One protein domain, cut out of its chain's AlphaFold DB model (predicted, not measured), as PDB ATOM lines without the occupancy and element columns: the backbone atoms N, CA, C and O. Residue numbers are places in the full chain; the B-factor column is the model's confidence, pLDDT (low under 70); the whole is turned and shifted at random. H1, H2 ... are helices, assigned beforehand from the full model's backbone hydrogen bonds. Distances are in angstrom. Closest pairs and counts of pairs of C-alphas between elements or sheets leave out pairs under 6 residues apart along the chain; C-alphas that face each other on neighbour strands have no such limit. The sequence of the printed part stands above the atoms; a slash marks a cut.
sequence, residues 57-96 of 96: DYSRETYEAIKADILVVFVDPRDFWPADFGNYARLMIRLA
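This is residues 57 to 96 of the 96 residues of an uncharacterized protein of Ectocarpus sp. CCAP 1310/34 (UniProt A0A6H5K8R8). A long helix, H1, which begins at residue 60 after the first three printed residues, 57 to 59, runs out to a wide loop, residues 75 to 88, which folds back to the helix's end, where a short helix, H2, sets off about perpendicular to it, the two making a corner like an L. H1 and the loop beyond it make the longest axis, and residues 57 to 69, of which 60 to 69 belong to H1, stick out as a free arm. The 40 residues printed include two named helices, H1 then H2, and no named strand; the class is all helix. The whole is loose, with a radius of gyration of the C-alphas of 12.0 A, and elongated, spanning 33 by 18 by 15 A.

Begin at H1, residues 60 to 74, and go on to H2, residues 89 to 95: the two are close but not clearly touching, with 1 pair of C-alphas within 8 A. Look for that closest pair at Phe 74 and Ala 89, whose C-alphas are 5.6 A apart. The lines of the two helices are about perpendicular, at 73 degrees, and their centres are 16.1 A apart. In the backbones of H1 and H2, every O i to N i+4 pair is within hydrogen-bond range.

Find C-alpha 60 at (20.404, -54.637, -7.471); from there H1 runs 21.4 A to C-alpha 74 at (15.363, -38.447, -20.492). H2 begins at C-alpha 89 and ends, 10.0 A away, at C-alpha 95 at (23.427, -44.388, -29.152).

The two C-alphas farthest apart, those of Asp 57 and Phe 85, are 34.3 A from each other. The link from H1 to H2, 14 residues, is long. The printed part has no cut and ends at Ala 96, the chain's last residue. The mean pLDDT of the printed part is 95.5, and no printed residue is under 70.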
ATOM      1  N   ASP A  57      30.091 -51.715  -7.619       75.81
ATOM      2  CA  ASP A  57      28.964 -52.324  -6.936       75.81
ATOM      3  C   ASP A  57      27.867 -52.618  -7.962       75.81
ATOM      4  O   ASP A  57      27.215 -51.712  -8.480       75.81
ATOM      5  N   TYR A  58      27.681 -53.900  -8.269       84.38
ATOM      6  CA  TYR A  58      26.612 -54.393  -9.141       84.38
ATOM      7  C   TYR A  58      25.404 -54.885  -8.337       84.38
ATOM      8  O   TYR A  58      24.650 -55.745  -8.804       84.38
ATOM      9  N   SER A  59      25.234 -54.392  -7.108       92.81
ATOM     10  CA  SER A  59      24.037 -54.651  -6.323       92.81
ATOM     11  C   SER A  59      22.783 -54.237  -7.095       92.81
ATOM     12  O   SER A  59      22.779 -53.329  -7.936       92.81
ATOM     13  N   ARG A  60      21.683 -54.941  -6.828       93.12
ATOM     14  CA  ARG A  60      20.404 -54.637  -7.471       93.12
ATOM     15  C   ARG A  60      19.931 -53.241  -7.077       93.12
ATOM     16  O   ARG A  60      19.344 -52.548  -7.898       93.12
ATOM     17  N   GLU A  61      20.193 -52.834  -5.842       93.19
ATOM     18  CA  GLU A  61      19.863 -51.513  -5.320       93.19
ATOM     19  C   GLU A  61      20.542 -50.411  -6.144       93.19
ATOM     20  O   GLU A  61      19.865 -49.489  -6.602       93.19
ATOM     21  N   THR A  62      21.844 -50.549  -6.416       94.44
ATOM     22  CA  THR A  62      22.602 -49.608  -7.255       94.44
ATOM     23  C   THR A  62      22.110 -49.619  -8.704       94.44
ATOM     24  O   THR A  62      21.958 -48.561  -9.314       94.44
ATOM     25  N   TYR A  63      21.765 -50.789  -9.250       94.69
ATOM     26  CA  TYR A  63      21.188 -50.888 -10.594       94.69
ATOM     27  C   TYR A  63      19.854 -50.134 -10.727       94.69
ATOM     28  O   TYR A  63      19.658 -49.380 -11.682       94.69
ATOM     29  N   GLU A  64      18.939 -50.303  -9.770       96.38
ATOM     30  CA  GLU A  64      17.645 -49.608  -9.794       96.38
ATOM     31  C   GLU A  64      17.808 -48.096  -9.568       96.38
ATOM     32  O   GLU A  64      17.086 -47.312 -10.187       96.38
ATOM     33  N   ALA A  65      18.780 -47.673  -8.751       96.06
ATOM     34  CA  ALA A  65      19.113 -46.260  -8.569       96.06
ATOM     35  C   ALA A  65      19.617 -45.622  -9.876       96.06
ATOM     36  O   ALA A  65      19.061 -44.621 -10.325       96.06
ATOM     37  N   ILE A  66      20.582 -46.253 -10.553       95.75
ATOM     38  CA  ILE A  66      21.101 -45.775 -11.847       95.75
ATOM     39  C   ILE A  66      19.980 -45.709 -12.887       95.75
ATOM     40  O   ILE A  66      19.881 -44.756 -13.657       95.75
ATOM     41  N   LYS A  67      19.097 -46.709 -12.912       95.75
ATOM     42  CA  LYS A  67      17.949 -46.714 -13.817       95.75
ATOM     43  C   LYS A  67      17.002 -45.545 -13.544       95.75
ATOM     44  O   LYS A  67      16.516 -44.943 -14.500       95.75
ATOM     45  N   ALA A  68      16.743 -45.218 -12.280       97.31
ATOM     46  CA  ALA A  68      15.931 -44.061 -11.919       97.31
ATOM     47  C   ALA A  68      16.574 -42.752 -12.406       97.31
ATOM     48  O   ALA A  68      15.891 -41.937 -13.027       97.31
ATOM     49  N   ASP A  69      17.884 -42.596 -12.228       97.62
ATOM     50  CA  ASP A  69      18.619 -41.412 -12.685       97.62
ATOM     51  C   ASP A  69      18.602 -41.277 -14.214       97.62
ATOM     52  O   ASP A  69      18.376 -40.190 -14.748       97.62
ATOM     53  N   ILE A  70      18.746 -42.387 -14.946       96.81
ATOM     54  CA  ILE A  70      18.632 -42.400 -16.412       96.81
ATOM     55  C   ILE A  70      17.248 -41.912 -16.865       96.81
ATOM     56  O   ILE A  70      17.142 -41.164 -17.840       96.81
ATOM     57  N   LEU A  71      16.177 -42.290 -16.161       96.94
ATOM     58  CA  LEU A  71      14.827 -41.827 -16.495       96.94
ATOM     59  C   LEU A  71      14.663 -40.317 -16.285       96.94
ATOM     60  O   LEU A  71      13.968 -39.679 -17.078       96.94
ATOM     61  N   VAL A  72      15.313 -39.743 -15.270       97.56
ATOM     62  CA  VAL A  72      15.332 -38.287 -15.055       97.56
ATOM     63  C   VAL A  72      16.033 -37.591 -16.218       97.56
ATOM     64  O   VAL A  72      15.481 -36.646 -16.777       97.56
ATOM     65  N   VAL A  73      17.193 -38.104 -16.645       96.62
ATOM     66  CA  VAL A  73      17.939 -37.552 -17.787       96.62
ATOM     67  C   VAL A  73      17.060 -37.467 -19.028       96.62
ATOM     68  O   VAL A  73      17.129 -36.470 -19.739       96.62
ATOM     69  N   PHE A  74      16.201 -38.455 -19.292       97.62
ATOM     70  CA  PHE A  74      15.363 -38.447 -20.492       97.62
ATOM     71  C   PHE A  74      14.417 -37.256 -20.588       97.62
ATOM     72  O   PHE A  74      14.117 -36.860 -21.707       97.62
ATOM     73  N   VAL A  75      13.952 -36.686 -19.478       97.19
ATOM     74  CA  VAL A  75      12.936 -35.615 -19.469       97.19
ATOM     75  C   VAL A  75      13.491 -34.256 -19.054       97.19
ATOM     76  O   VAL A  75      12.722 -33.326 -18.821       97.19
ATOM     77  N   ASP A  76      14.813 -34.132 -18.968       97.31
ATOM     78  CA  ASP A  76      15.480 -32.954 -18.428       97.31
ATOM     79  C   ASP A  76      16.318 -32.253 -19.518       97.31
ATOM     80  O   ASP A  76      17.528 -32.483 -19.632       97.31
ATOM     81  N   PRO A  77      15.679 -31.451 -20.396       95.31
ATOM     82  CA  PRO A  77      16.348 -30.843 -21.538       95.31
ATOM     83  C   PRO A  77      17.462 -29.882 -21.107       95.31
ATOM     84  O   PRO A  77      17.396 -29.221 -20.071       95.31
ATOM     85  N   ARG A  78      18.504 -29.793 -21.931       96.62
ATOM     86  CA  ARG A  78      19.648 -28.894 -21.747       96.62
ATOM     87  C   ARG A  78      19.672 -27.840 -22.840       96.62
ATOM     88  O   ARG A  78      19.494 -28.172 -24.008       96.62
ATOM     89  N   ASP A  79      19.986 -26.598 -22.481       96.94
ATOM     90  CA  ASP A  79      20.010 -25.471 -23.428       96.94
ATOM     91  C   ASP A  79      20.990 -25.684 -24.589       96.94
ATOM     92  O   ASP A  79      20.705 -25.325 -25.729       96.94
ATOM     93  N   PHE A  80      22.140 -26.309 -24.314       96.81
ATOM     94  CA  PHE A  80      23.162 -26.577 -25.328       96.81
ATOM     95  C   PHE A  80      22.793 -27.730 -26.276       96.81
ATOM     96  O   PHE A  80      23.418 -27.876 -27.325       96.81
ATOM     97  N   TRP A  81      21.812 -28.563 -25.914       96.81
ATOM     98  CA  TRP A  81      21.343 -29.671 -26.743       96.81
ATOM     99  C   TRP A  81      19.891 -30.023 -26.402       96.81
ATOM    100  O   TRP A  81      19.667 -30.986 -25.673       96.81
ATOM    101  N   PRO A  82      18.891 -29.259 -26.865       96.50
ATOM    102  CA  PRO A  82      17.499 -29.459 -26.465       96.50
ATOM    103  C   PRO A  82      16.968 -30.856 -26.812       96.50
ATOM    104  O   PRO A  82      17.343 -31.444 -27.826       96.50
ATOM    105  N   ALA A  83      16.077 -31.396 -25.979       97.62
ATOM    106  CA  ALA A  83      15.473 -32.702 -26.223       97.62
ATOM    107  C   ALA A  83      14.374 -32.626 -27.292       97.62
ATOM    108  O   ALA A  83      13.417 -31.855 -27.160       97.62
ATOM    109  N   ASP A  84      14.450 -33.492 -28.305       96.19
ATOM    110  CA  ASP A  84      13.382 -33.634 -29.293       96.19
ATOM    111  C   ASP A  84      12.078 -34.057 -28.606       96.19
ATOM    112  O   ASP A  84      12.026 -35.057 -27.888       96.19
ATOM    113  N   PHE A  85      10.995 -33.310 -28.842       96.06
ATOM    114  CA  PHE A  85       9.689 -33.544 -28.204       96.06
ATOM    115  C   PHE A  85       9.741 -33.532 -26.662       96.06
ATOM    116  O   PHE A  85       8.900 -34.153 -26.014       96.06
ATOM    117  N   GLY A  86      10.739 -32.859 -26.077       95.69
ATOM    118  CA  GLY A  86      10.954 -32.827 -24.632       95.69
ATOM    119  C   GLY A  86      11.447 -34.152 -24.042       95.69
ATOM    120  O   GLY A  86      11.314 -34.341 -22.836       95.69
ATOM    121  N   ASN A  87      11.966 -35.085 -24.857       97.69
ATOM    122  CA  ASN A  87      12.443 -36.374 -24.356       97.69
ATOM    123  C   ASN A  87      13.653 -36.958 -25.126       97.69
ATOM    124  O   ASN A  87      13.578 -37.192 -26.333       97.69
ATOM    125  N   TYR A  88      14.750 -37.287 -24.431       98.19
ATOM    126  CA  TYR A  88      15.964 -37.864 -25.033       98.19
ATOM    127  C   TYR A  88      15.913 -39.374 -25.300       98.19
ATOM    128  O   TYR A  88      16.861 -39.910 -25.873       98.19
ATOM    129  N   ALA A  89      14.844 -40.089 -24.945       96.50
ATOM    130  CA  ALA A  89      14.794 -41.548 -25.080       96.50
ATOM    131  C   ALA A  89      15.122 -42.026 -26.506       96.50
ATOM    132  O   ALA A  89      15.886 -42.969 -26.684       96.50
ATOM    133  N   ARG A  90      14.616 -41.338 -27.539       96.06
ATOM    134  CA  ARG A  90      14.916 -41.677 -28.943       96.06
ATOM    135  C   ARG A  90      16.384 -41.488 -29.313       96.06
ATOM    136  O   ARG A  90      16.924 -42.301 -30.057       96.06
ATOM    137  N   LEU A  91      17.020 -40.439 -28.796       96.56
ATOM    138  CA  LEU A  91      18.452 -40.215 -28.981       96.56
ATOM    139  C   LEU A  91      19.256 -41.350 -28.335       96.56
ATOM    140  O   LEU A  91      20.161 -41.893 -28.959       96.56
ATOM    141  N   MET A  92      18.888 -41.743 -27.117       97.56
ATOM    142  CA  MET A  92      19.613 -42.759 -26.350       97.56
ATOM    143  C   MET A  92      19.445 -44.166 -26.936       97.56
ATOM    144  O   MET A  92      20.403 -44.928 -26.957       97.56
ATOM    145  N   ILE A  93      18.283 -44.479 -27.522       96.88
ATOM    146  CA  ILE A  93      18.072 -45.720 -28.292       96.88
ATOM    147  C   ILE A  93      19.005 -45.805 -29.505       96.88
ATOM    148  O   ILE A  93      19.421 -46.893 -29.876       96.88
ATOM    149  N   ARG A  94      19.322 -44.674 -30.144       96.69
ATOM    150  CA  ARG A  94      20.245 -44.650 -31.286       96.69
ATOM    151  C   ARG A  94      21.710 -44.812 -30.869       96.69
ATOM    152  O   ARG A  94      22.515 -45.236 -31.690       96.69
ATOM    153  N   LEU A  95      22.056 -44.376 -29.660       96.81
ATOM    154  CA  LEU A  95      23.427 -44.388 -29.152       96.81
ATOM    155  C   LEU A  95      23.878 -45.785 -28.708       96.81
ATOM    156  O   LEU A  95      25.052 -46.106 -28.880       96.81
ATOM    157  N   ALA A  96      22.968 -46.546 -28.097       94.38
ATOM    158  CA  ALA A  96      23.218 -47.886 -27.563       94.38
ATOM    159  C   ALA A  96      23.449 -48.926 -28.669       94.38
ATOM    160  O   ALA A  96      24.319 -49.799 -28.455       94.38
TER     161      ALA A  96